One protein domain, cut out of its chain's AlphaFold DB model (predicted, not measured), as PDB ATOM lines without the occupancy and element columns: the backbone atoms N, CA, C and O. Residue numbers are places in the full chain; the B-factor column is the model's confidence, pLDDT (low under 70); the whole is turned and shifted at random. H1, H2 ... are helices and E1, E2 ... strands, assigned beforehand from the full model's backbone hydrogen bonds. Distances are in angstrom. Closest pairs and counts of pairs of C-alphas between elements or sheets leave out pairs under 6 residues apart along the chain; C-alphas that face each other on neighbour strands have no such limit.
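Overview. This is residues 126 to 214 of the 442 residues of an uncharacterized protein of Mytilus galloprovincialis (UniProt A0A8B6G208). The model has two lobes set end to end: a strongly twisted sheet of three strands, E3, E4 and E5, and a two-stranded hairpin, E1 and E2, with the helix H1 packed along E1. The short turn from E2 to E3 joins the lobes. The printed part has 89 residues, in the order H1 E1 E2 E3 E4 E5; the larger sheet, order E3 E4 E5, is mixed, the smaller antiparallel, and the class is mixed, helices and strands. The whole is loose, with a radius of gyration of the C-alphas of 16.6 A and spans of 48 by 36 by 22 A.

Along the chain. E3 holds residues 177 to 181 (13.0 A), E4 193 to 199 (19.4 A) and E5 207 to 213 (18.2 A), where C-alpha 213 is at (137.332, 124.768, 86.594). E1 is residues 149 to 154, 16.1 A, and E2 169 to 174, 16.3 A. H1, residues 126 to 141, is 22.2 A long from C-alpha 126 at (161.652, 126.165, 121.831).

Arrangement. The inner strand E4 is parallel to E3 at 32 degrees, with N 180 and O 195 at 3.0 A. E4 and E5 form an antiparallel hairpin at 150 degrees, with N 196 and O 210 at 2.8 A. This sheet is only just strongly twisted, its C-alphas up to 4.2 A off the best plane. E2 and E3 meet only through their link. E1 and E2 are an antiparallel hairpin at 158 degrees, with N 152 and O 171 at 2.7 A. The closest C-alphas of H1 and E1 are those of Asp 139 and Gln 151, 5.5 A apart. H1 is apart from E3, E4 and E5. In H1 every O i to N i+4 pair is within hydrogen-bond range.

Size, cuts and confidence. The two farthest C-alphas, of Leu 163 and Lys 187, are 50.0 A apart. The printed part has no cut. The links E1 to E2 and E3 to E4 are long. The mean pLDDT of the printed part is 70.5; residues 181 to 193 and 199 to 208 are among those under 70.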
ATOM      1  N   ILE A 126     162.234 124.845 121.567       76.62
ATOM      2  CA  ILE A 126     161.652 126.165 121.831       76.62
ATOM      3  C   ILE A 126     162.254 127.226 120.897       76.62
ATOM      4  O   ILE A 126     161.532 128.100 120.415       76.62
ATOM      5  N   ASP A 127     163.558 127.167 120.622       73.12
ATOM      6  CA  ASP A 127     164.232 128.098 119.712       73.12
ATOM      7  C   ASP A 127     163.838 127.857 118.252       73.12
ATOM      8  O   ASP A 127     163.715 128.813 117.484       73.12
ATOM      9  N   ILE A 128     163.625 126.596 117.862       76.50
ATOM     10  CA  ILE A 128     163.088 126.223 116.544       76.50
ATOM     11  C   ILE A 128     161.673 126.787 116.387       76.50
ATOM     12  O   ILE A 128     161.431 127.558 115.462       76.50
ATOM     13  N   ARG A 129     160.770 126.535 117.345       72.38
ATOM     14  CA  ARG A 129     159.397 127.076 117.306       72.38
ATOM     15  C   ARG A 129     159.360 128.599 117.248       72.38
ATOM     16  O   ARG A 129     158.539 129.167 116.534       72.38
ATOM     17  N   LYS A 130     160.246 129.284 117.980       71.81
ATOM     18  CA  LYS A 130     160.357 130.750 117.913       71.81
ATOM     19  C   LYS A 130     160.773 131.231 116.524       71.81
ATOM     20  O   LYS A 130     160.238 132.238 116.073       71.81
ATOM     21  N   ARG A 131     161.699 130.540 115.851       79.25
ATOM     22  CA  ARG A 131     162.125 130.885 114.485       79.25
ATOM     23  C   ARG A 131     161.048 130.586 113.453       79.25
ATOM     24  O   ARG A 131     160.738 131.479 112.679       79.25
ATOM     25  N   GLN A 132     160.392 129.432 113.531       75.44
ATOM     26  CA  GLN A 132     159.224 129.131 112.699       75.44
ATOM     27  C   GLN A 132     158.135 130.202 112.867       75.44
ATOM     28  O   GLN A 132     157.609 130.717 111.886       75.44
ATOM     29  N   LEU A 133     157.854 130.629 114.105       77.25
ATOM     30  CA  LEU A 133     156.913 131.721 114.368       77.25
ATOM     31  C   LEU A 133     157.385 133.055 113.765       77.25
ATOM     32  O   LEU A 133     156.567 133.808 113.243       77.25
ATOM     33  N   LEU A 134     158.686 133.361 113.835       74.25
ATOM     34  CA  LEU A 134     159.260 134.550 113.200       74.25
ATOM     35  C   LEU A 134     159.126 134.500 111.676       74.25
ATOM     36  O   LEU A 134     158.780 135.525 111.100       74.25
ATOM     37  N   PHE A 135     159.337 133.344 111.044       77.88
ATOM     38  CA  PHE A 135     159.125 133.154 109.607       77.88
ATOM     39  C   PHE A 135     157.656 133.333 109.230       77.88
ATOM     40  O   PHE A 135     157.366 134.134 108.358       77.88
ATOM     41  N   ILE A 136     156.715 132.735 109.966       75.44
ATOM     42  CA  ILE A 136     155.275 132.940 109.727       75.44
ATOM     43  C   ILE A 136     154.888 134.420 109.868       75.44
ATOM     44  O   ILE A 136     154.076 134.945 109.108       75.44
ATOM     45  N   LEU A 137     155.433 135.115 110.870       72.00
ATOM     46  CA  LEU A 137     155.192 136.548 111.047       72.00
ATOM     47  C   LEU A 137     155.823 137.365 109.925       72.00
ATOM     48  O   LEU A 137     155.200 138.311 109.455       72.00
ATOM     49  N   HIS A 138     157.027 136.993 109.498       74.38
ATOM     50  CA  HIS A 138     157.668 137.556 108.325       74.38
ATOM     51  C   HIS A 138     156.752 137.355 107.112       74.38
ATOM     52  O   HIS A 138     156.333 138.331 106.512       74.38
ATOM     53  N   ASP A 139     156.279 136.150 106.824       77.31
ATOM     54  CA  ASP A 139     155.368 135.924 105.702       77.31
ATOM     55  C   ASP A 139     154.073 136.729 105.788       77.31
ATOM     56  O   ASP A 139     153.561 137.149 104.761       77.31
ATOM     57  N   LYS A 140     153.557 137.009 106.991       70.88
ATOM     58  CA  LYS A 140     152.398 137.901 107.172       70.88
ATOM     59  C   LYS A 140     152.723 139.376 106.962       70.88
ATOM     60  O   LYS A 140     151.878 140.116 106.473       70.88
ATOM     61  N   LEU A 141     153.911 139.820 107.365       67.56
ATOM     62  CA  LEU A 141     154.371 141.200 107.176       67.56
ATOM     63  C   LEU A 141     154.787 141.476 105.728       67.56
ATOM     64  O   LEU A 141     154.682 142.606 105.263       67.56
ATOM     65  N   TYR A 142     155.277 140.444 105.047       65.06
ATOM     66  CA  TYR A 142     155.799 140.483 103.687       65.06
ATOM     67  C   TYR A 142     154.851 139.817 102.677       65.06
ATOM     68  O   TYR A 142     155.219 139.682 101.508       65.06
ATOM     69  N   SER A 143     153.649 139.403 103.102       69.38
ATOM     70  CA  SER A 143     152.638 138.841 102.205       69.38
ATOM     71  C   SER A 143     152.302 139.882 101.150       69.38
ATOM     72  O   SER A 143     152.312 141.090 101.400       69.38
ATOM     73  N   THR A 144     152.058 139.411  99.931       58.38
ATOM     74  CA  THR A 144     151.636 140.279  98.837       58.38
ATOM     75  C   THR A 144     150.404 141.069  99.289       58.38
ATOM     76  O   THR A 144     149.574 140.550 100.029       58.38
ATOM     77  N   ASN A 145     150.231 142.313  98.821       64.88
ATOM     78  CA  ASN A 145     149.018 143.116  99.071       64.88
ATOM     79  C   ASN A 145     147.706 142.426  98.614       64.88
ATOM     80  O   ASN A 145     146.622 143.011  98.708       64.88
ATOM     81  N   ASP A 146     147.787 141.207  98.081       72.62
ATOM     82  CA  ASP A 146     146.641 140.367  97.815       72.62
ATOM     83  C   ASP A 146     146.081 139.825  99.132       72.62
ATOM     84  O   ASP A 146     146.602 138.890  99.734       72.62
ATOM     85  N   LYS A 147     144.967 140.420  99.559       76.69
ATOM     86  CA  LYS A 147     144.237 140.039 100.775       76.69
ATOM     87  C   LYS A 147     143.786 138.576 100.793       76.69
ATOM     88  O   LYS A 147     143.357 138.125 101.848       76.69
ATOM     89  N   ASN A 148     143.830 137.881  99.657       79.44
ATOM     90  CA  ASN A 148     143.419 136.485  99.552       79.44
ATOM     91  C   ASN A 148     144.604 135.515  99.543       79.44
ATOM     92  O   ASN A 148     144.370 134.317  99.574       79.44
ATOM     93  N   LEU A 149     145.854 135.994  99.493       76.19
ATOM     94  CA  LEU A 149     147.030 135.131  99.399       76.19
ATOM     95  C   LEU A 149     147.832 135.151 100.704       76.19
ATOM     96  O   LEU A 149     148.513 136.124 101.027       76.19
ATOM     97  N   THR A 150     147.807 134.041 101.432       78.06
ATOM     98  CA  THR A 150     148.657 133.822 102.605       78.06
ATOM     99  C   THR A 150     149.899 133.038 102.196       78.06
ATOM    100  O   THR A 150     149.805 131.876 101.810       78.06
ATOM    101  N   GLN A 151     151.079 133.644 102.302       82.12
ATOM    102  CA  GLN A 151     152.341 132.912 102.185       82.12
ATOM    103  C   GLN A 151     152.686 132.258 103.533       82.12
ATOM    104  O   GLN A 151     152.455 132.839 104.591       82.12
ATOM    105  N   ILE A 152     153.221 131.043 103.493       79.50
ATOM    106  CA  ILE A 152     153.756 130.300 104.631       79.50
ATOM    107  C   ILE A 152     155.091 129.715 104.182       79.50
ATOM    108  O   ILE A 152     155.132 128.853 103.308       79.50
ATOM    109  N   SER A 153     156.177 130.187 104.770       80.06
ATOM    110  CA  SER A 153     157.526 129.706 104.528       80.06
ATOM    111  C   SER A 153     157.878 128.635 105.562       80.06
ATOM    112  O   SER A 153     157.672 128.806 106.766       80.06
ATOM    113  N   SER A 154     158.406 127.515 105.085       83.56
ATOM    114  CA  SER A 154     158.895 126.379 105.862       83.56
ATOM    115  C   SER A 154     160.250 125.912 105.315       83.56
ATOM    116  O   SER A 154     160.927 126.647 104.596       83.56
ATOM    117  N   GLY A 155     160.674 124.705 105.679       83.44
ATOM    118  CA  GLY A 155     161.958 124.148 105.264       83.44
ATOM    119  C   GLY A 155     163.047 124.349 106.310       83.44
ATOM    120  O   GLY A 155     162.850 124.969 107.363       83.44
ATOM    121  N   SER A 156     164.217 123.800 106.017       80.38
ATOM    122  CA  SER A 156     165.339 123.755 106.956       80.38
ATOM    123  C   SER A 156     165.823 125.157 107.361       80.38
ATOM    124  O   SER A 156     166.167 125.373 108.527       80.38
ATOM    125  N   LEU A 157     165.734 126.157 106.472       74.75
ATOM    126  CA  LEU A 157     166.033 127.555 106.809       74.75
ATOM    127  C   LEU A 157     165.073 128.144 107.856       74.75
ATOM    128  O   LEU A 157     165.522 128.858 108.755       74.75
ATOM    129  N   ALA A 158     163.779 127.814 107.801       73.25
ATOM    130  CA  ALA A 158     162.790 128.281 108.783       73.25
ATOM    131  C   ALA A 158     162.998 127.642 110.170       73.25
ATOM    132  O   ALA A 158     162.694 128.238 111.209       73.25
ATOM    133  N   GLU A 159     163.589 126.449 110.194       77.25
ATOM    134  CA  GLU A 159     164.054 125.760 111.402       77.25
ATOM    135  C   GLU A 159     165.450 126.226 111.848       77.25
ATOM    136  O   GLU A 159     165.939 125.835 112.910       77.25
ATOM    137  N   GLY A 160     166.066 127.107 111.050       69.19
ATOM    138  CA  GLY A 160     167.371 127.745 111.201       69.19
ATOM    139  C   GLY A 160     168.565 126.805 111.095       69.19
ATOM    140  O   GLY A 160     169.581 127.014 111.757       69.19
ATOM    141  N   LEU A 161     168.439 125.797 110.237       73.00
ATOM    142  CA  LEU A 161     169.564 125.170 109.562       73.00
ATOM    143  C   LEU A 161     169.999 126.086 108.412       73.00
ATOM    144  O   LEU A 161     169.359 126.108 107.367       73.00
ATOM    145  N   ASP A 162     171.091 126.826 108.591       75.00
ATOM    146  CA  ASP A 162     171.730 127.628 107.535       75.00
ATOM    147  C   ASP A 162     173.042 126.952 107.111       75.00
ATOM    148  O   ASP A 162     174.141 127.321 107.533       75.00
ATOM    149  N   LEU A 163     172.907 125.854 106.367       69.12
ATOM    150  CA  LEU A 163     174.006 125.061 105.828       69.12
ATOM    151  C   LEU A 163     173.942 125.084 104.295       69.12
ATOM    152  O   LEU A 163     172.866 125.264 103.721       69.12
ATOM    153  N   PRO A 164     175.066 124.870 103.587       50.00
ATOM    154  CA  PRO A 164     175.030 124.690 102.141       50.00
ATOM    155  C   PRO A 164     174.065 123.559 101.755       50.00
ATOM    156  O   PRO A 164     174.289 122.403 102.109       50.00
ATOM    157  N   GLY A 165     172.999 123.905 101.030       63.88
ATOM    158  CA  GLY A 165     171.934 122.976 100.645       63.88
ATOM    159  C   GLY A 165     170.663 123.061 101.491       63.88
ATOM    160  O   GLY A 165     169.710 122.364 101.159       63.88
ATOM    161  N   SER A 166     170.621 123.909 102.524       76.25
ATOM    162  CA  SER A 166     169.368 124.242 103.198       76.25
ATOM    163  C   SER A 166     168.364 124.854 102.220       76.25
ATOM    164  O   SER A 166     168.713 125.683 101.377       76.25
ATOM    165  N   ASP A 167     167.115 124.440 102.359       74.19
ATOM    166  CA  ASP A 167     165.966 124.869 101.580       74.19
ATOM    167  C   ASP A 167     165.079 125.862 102.347       74.19
ATOM    168  O   ASP A 167     165.021 125.898 103.579       74.19
ATOM    169  N   GLU A 168     164.402 126.705 101.572       80.94
ATOM    170  CA  GLU A 168     163.270 127.516 102.008       80.94
ATOM    171  C   GLU A 168     162.085 127.082 101.148       80.94
ATOM    172  O   GLU A 168     162.030 127.373  99.949       80.94
ATOM    173  N   ASP A 169     161.148 126.375 101.759       77.12
ATOM    174  CA  ASP A 169     159.907 125.984 101.110       77.12
ATOM    175  C   ASP A 169     158.906 127.124 101.253       77.12
ATOM    176  O   ASP A 169     158.703 127.635 102.349       77.12
ATOM    177  N   LYS A 170     158.249 127.527 100.165       79.31
ATOM    178  CA  LYS A 170     157.187 128.543 100.209       79.31
ATOM    179  C   LYS A 170     155.875 127.925  99.788       79.31
ATOM    180  O   LYS A 170     155.709 127.517  98.641       79.31
ATOM    181  N   MET A 171     154.932 127.899 100.713       78.38
ATOM    182  CA  MET A 171     153.550 127.545 100.460       78.38
ATOM    183  C   MET A 171     152.728 128.821 100.303       78.38
ATOM    184  O   MET A 171     152.816 129.733 101.118       78.38
ATOM    185  N   PHE A 172     151.904 128.878  99.265       77.62
ATOM    186  CA  PHE A 172     150.930 129.945  99.075       77.62
ATOM    187  C   PHE A 172     149.535 129.353  99.244       77.62
ATOM    188  O   PHE A 172     149.183 128.382  98.575       77.62
ATOM    189  N   VAL A 173     148.762 129.924 100.156       77.56
ATOM    190  CA  VAL A 173     147.380 129.553 100.441       77.56
ATOM    191  C   VAL A 173     146.500 130.664  99.900       77.56
ATOM    192  O   VAL A 173     146.568 131.791 100.380       77.56
ATOM    193  N   ASP A 174     145.716 130.351  98.875       78.38
ATOM    194  CA  ASP A 174     144.760 131.283  98.290       78.38
ATOM    195  C   ASP A 174     143.356 131.011  98.854       78.38
ATOM    196  O   ASP A 174     142.771 129.955  98.607       78.38
ATOM    197  N   ASP A 175     142.808 131.978  99.590       75.25
ATOM    198  CA  ASP A 175     141.484 131.920 100.217       75.25
ATOM    199  C   ASP A 175     140.335 131.855  99.188       75.25
ATOM    200  O   ASP A 175     139.192 131.534  99.546       75.25
ATOM    201  N   VAL A 176     140.596 132.147  97.903       74.31
ATOM    202  CA  VAL A 176     139.605 131.994  96.823       74.31
ATOM    203  C   VAL A 176     139.676 130.647  96.100       74.31
ATOM    204  O   VAL A 176     138.788 130.364  95.287       74.31
ATOM    205  N   VAL A 177     140.673 129.806  96.397       73.00
ATOM    206  CA  VAL A 177     140.825 128.473  95.799       73.00
ATOM    207  C   VAL A 177     140.269 127.411  96.740       73.00
ATOM    208  O   VAL A 177     140.798 127.153  97.818       73.00
ATOM    209  N   ASN A 178     139.211 126.731  96.301       71.06
ATOM    210  CA  ASN A 178     138.693 125.573  97.020       71.06
ATOM    211  C   ASN A 178     139.428 124.317  96.544       71.06
ATOM    212  O   ASN A 178     139.230 123.861  95.414       71.06
ATOM    213  N   VAL A 179     140.251 123.741  97.421       69.06
ATOM    214  CA  VAL A 179     140.871 122.434  97.193       69.06
ATOM    215  C   VAL A 179     139.950 121.355  97.755       69.06
ATOM    216  O   VAL A 179     139.646 121.356  98.946       69.06
ATOM    217  N   THR A 180     139.481 120.440  96.908       76.00
ATOM    218  CA  THR A 180     138.601 119.339  97.335       76.00
ATOM    219  C   THR A 180     139.209 117.985  96.988       76.00
ATOM    220  O   THR A 180     139.792 117.793  95.920       76.00
ATOM    221  N   GLN A 181     139.100 117.037  97.920       68.06
ATOM    222  CA  GLN A 181     139.489 115.647  97.697       68.06
ATOM    223  C   GLN A 181     138.414 114.974  96.833       68.06
ATOM    224  O   GLN A 181     137.217 115.166  97.075       68.06
ATOM    225  N   ILE A 182     138.830 114.237  95.800       62.81
ATOM    226  CA  ILE A 182     137.926 113.624  94.815       62.81
ATOM    227  C   ILE A 182     137.090 112.540  95.477       62.81
ATOM    228  O   ILE A 182     137.480 111.385  95.482       62.81
ATOM    229  N   GLU A 183     135.926 112.905  96.009       54.25
ATOM    230  CA  GLU A 183     134.891 111.923  96.357       54.25
ATOM    231  C   GLU A 183     133.451 112.415  96.138       54.25
ATOM    232  O   GLU A 183     132.505 111.688  96.442       54.25
ATOM    233  N   ARG A 184     133.206 113.620  95.593       54.03
ATOM    234  CA  ARG A 184     131.821 114.103  95.413       54.03
ATOM    235  C   ARG A 184     131.568 114.740  94.054       54.03
ATOM    236  O   ARG A 184     132.256 115.664  93.647       54.03
ATOM    237  N   ASN A 185     130.508 114.263  93.396       57.69
ATOM    238  CA  ASN A 185     129.877 114.895  92.236       57.69
ATOM    239  C   ASN A 185     129.513 116.351  92.570       57.69
ATOM    240  O   ASN A 185     128.504 116.598  93.236       57.69
ATOM    241  N   ILE A 186     130.316 117.310  92.111       57.53
ATOM    242  CA  ILE A 186     130.025 118.737  92.262       57.53
ATOM    243  C   ILE A 186     128.905 119.092  91.277       57.53
ATOM    244  O   ILE A 186     129.089 119.051  90.066       57.53
ATOM    245  N   LYS A 187     127.710 119.393  91.799       57.78
ATOM    246  CA  LYS A 187     126.519 119.760  91.005       57.78
ATOM    247  C   LYS A 187     126.222 121.266  90.999       57.78
ATOM    248  O   LYS A 187     125.133 121.663  90.589       57.78
ATOM    249  N   HIS A 188     127.141 122.111  91.467       57.91
ATOM    250  CA  HIS A 188     126.901 123.550  91.600       57.91
ATOM    251  C   HIS A 188     127.719 124.373  90.594       57.91
ATOM    252  O   HIS A 188     128.849 124.002  90.286       57.91
ATOM    253  N   PRO A 189     127.165 125.481  90.061       58.00
ATOM    254  CA  PRO A 189     127.889 126.377  89.167       58.00
ATOM    255  C   PRO A 189     129.057 127.033  89.907       58.00
ATOM    256  O   PRO A 189     128.891 127.656  90.957       58.00
ATOM    257  N   VAL A 190     130.246 126.871  89.338       55.66
ATOM    258  CA  VAL A 190     131.519 127.174  89.982       55.66
ATOM    259  C   VAL A 190     131.812 128.679  89.896       55.66
ATOM    260  O   VAL A 190     132.160 129.200  88.840       55.66
ATOM    261  N   GLN A 191     131.636 129.407  91.006       59.12
ATOM    262  CA  GLN A 191     131.999 130.834  91.117       59.12
ATOM    263  C   GLN A 191     133.471 131.056  91.523       59.12
ATOM    264  O   GLN A 191     133.960 132.183  91.449       59.12
ATOM    265  N   ARG A 192     134.172 130.008  91.971       63.25
ATOM    266  CA  ARG A 192     135.538 130.044  92.526       63.25
ATOM    267  C   ARG A 192     136.427 129.023  91.829       63.25
ATOM    268  O   ARG A 192     135.915 128.035  91.338       63.25
ATOM    269  N   THR A 193     137.738 129.222  91.790       67.50
ATOM    270  CA  THR A 193     138.637 128.222  91.194       67.50
ATOM    271  C   THR A 193     138.592 126.933  92.023       67.50
ATOM    272  O   THR A 193     138.844 126.957  93.227       67.50
ATOM    273  N   GLU A 194     138.251 125.817  91.376       72.62
ATOM    274  CA  GLU A 194     138.184 124.495  92.004       72.62
ATOM    275  C   GLU A 194     139.366 123.648  91.539       72.62
ATOM    276  O   GLU A 194     139.564 123.401  90.341       72.62
ATOM    277  N   VAL A 195     140.157 123.207  92.514       74.88
ATOM    278  CA  VAL A 195     141.315 122.345  92.301       74.88
ATOM    279  C   VAL A 195     141.040 121.023  92.999       74.88
ATOM    280  O   VAL A 195     140.746 120.983  94.195       74.88
ATOM    281  N   PHE A 196     141.121 119.931  92.250       78.06
ATOM    282  CA  PHE A 196     141.063 118.601  92.822       78.06
ATOM    283  C   PHE A 196     142.416 118.138  93.291       78.06
ATOM    284  O   PHE A 196     143.447 118.396  92.676       78.06
ATOM    285  N   MET A 197     142.362 117.430  94.403       77.62
ATOM    286  CA  MET A 197     143.503 116.863  95.069       77.62
ATOM    287  C   MET A 197     143.456 115.341  94.902       77.62
ATOM    288  O   MET A 197     142.595 114.680  95.484       77.62
ATOM    289  N   GLU A 198     144.356 114.801  94.080       75.25
ATOM    290  CA  GLU A 198     144.576 113.365  93.885       75.25
ATOM    291  C   GLU A 198     145.795 112.940  94.700       75.25
ATOM    292  O   GLU A 198     146.887 113.487  94.529       75.25
ATOM    293  N   THR A 199     145.639 111.959  95.588       69.62
ATOM    294  CA  THR A 199     146.796 111.339  96.243       69.62
ATOM    295  C   THR A 199     147.670 110.700  95.167       69.62
ATOM    296  O   THR A 199     147.185 109.858  94.411       69.62
ATOM    297  N   ASP A 200     148.942 111.097  95.078       69.00
ATOM    298  CA  ASP A 200     149.850 110.513  94.094       69.00
ATOM    299  C   ASP A 200     150.284 109.132  94.598       69.00
ATOM    300  O   ASP A 200     151.027 109.004  95.572       69.00
ATOM    301  N   THR A 201     149.752 108.078  93.977       69.62
ATOM    302  CA  THR A 201     150.036 106.694  94.378       69.62
ATOM    303  C   THR A 201     151.465 106.276  94.063       69.62
ATOM    304  O   THR A 201     151.981 105.360  94.700       69.62
ATOM    305  N   ASP A 202     152.101 106.946  93.103       65.06
ATOM    306  CA  ASP A 202     153.449 106.622  92.647       65.06
ATOM    307  C   ASP A 202     154.512 107.308  93.526       65.06
ATOM    308  O   ASP A 202     155.650 106.845  93.602       65.06
ATOM    309  N   HIS A 203     154.131 108.374  94.243       62.81
ATOM    310  CA  HIS A 203     155.009 109.163  95.110       62.81
ATOM    311  C   HIS A 203     154.358 109.400  96.488       62.81
ATOM    312  O   HIS A 203     153.772 110.461  96.729       62.81
ATOM    313  N   PRO A 204     154.467 108.442  97.430       52.19
ATOM    314  CA  PRO A 204     153.891 108.567  98.768       52.19
ATOM    315  C   PRO A 204     154.327 109.861  99.472       52.19
ATOM    316  O   PRO A 204     155.517 110.147  99.573       52.19
ATOM    317  N   GLY A 205     153.355 110.638  99.959       50.81
ATOM    318  CA  GLY A 205     153.579 111.950 100.585       50.81
ATOM    319  C   GLY A 205     153.419 113.144  99.638       50.81
ATOM    320  O   GLY A 205     153.367 114.279 100.106       50.81
ATOM    321  N   PHE A 206     153.273 112.901  98.334       51.69
ATOM    322  CA  PHE A 206     152.963 113.926  97.343       51.69
ATOM    323  C   PHE A 206     151.499 113.864  96.923       51.69
ATOM    324  O   PHE A 206     150.776 112.884  97.122       51.69
ATOM    325  N   THR A 207     151.025 114.970  96.367       67.69
ATOM    326  CA  THR A 207     149.632 115.121  95.983       67.69
ATOM    327  C   THR A 207     149.550 115.857  94.661       67.69
ATOM    328  O   THR A 207     150.125 116.933  94.494       67.69
ATOM    329  N   ARG A 208     148.846 115.259  93.705       69.75
ATOM    330  CA  ARG A 208     148.644 115.814  92.376       69.75
ATOM    331  C   ARG A 208     147.438 116.741  92.409       69.75
ATOM    332  O   ARG A 208     146.332 116.338  92.758       69.75
ATOM    333  N   LEU A 209     147.660 117.998  92.046       72.81
ATOM    334  CA  LEU A 209     146.599 118.989  91.935       72.81
ATOM    335  C   LEU A 209     146.113 119.057  90.487       72.81
ATOM    336  O   LEU A 209     146.887 119.361  89.578       72.81
ATOM    337  N   ARG A 210     144.828 118.785  90.264       71.88
ATOM    338  CA  ARG A 210     144.181 118.880  88.956       71.88
ATOM    339  C   ARG A 210     143.206 120.047  88.956       71.88
ATOM    340  O   ARG A 210     142.217 120.044  89.680       71.88
ATOM    341  N   LEU A 211     143.472 121.051  88.131       72.56
ATOM    342  CA  LEU A 211     142.547 122.161  87.917       72.56
ATOM    343  C   LEU A 211     141.318 121.661  87.143       72.56
ATOM    344  O   LEU A 211     141.458 121.128  86.043       72.56
ATOM    345  N   ILE A 212     140.125 121.838  87.712       68.62
ATOM    346  CA  ILE A 212     138.861 121.346  87.131       68.62
ATOM    347  C   ILE A 212     138.126 122.459  86.412       68.62
ATOM    348  O   ILE A 212     137.665 122.294  85.284       68.62
ATOM    349  N   ALA A 213     138.030 123.603  87.083       67.50
ATOM    350  CA  ALA A 213     137.332 124.768  86.594       67.50
ATOM    351  C   ALA A 213     138.105 126.025  86.982       67.50
ATOM    352  O   ALA A 213     138.454 126.266  88.139       67.50
ATOM    353  N   ALA A 214     138.369 126.826  85.964       54.66
ATOM    354  CA  ALA A 214     139.066 128.086  86.047       54.66
ATOM    355  C   ALA A 214     138.120 129.237  86.402       54.66
ATOM    356  O   ALA A 214     137.291 129.631  85.578       54.66
TER     357      ALA A 214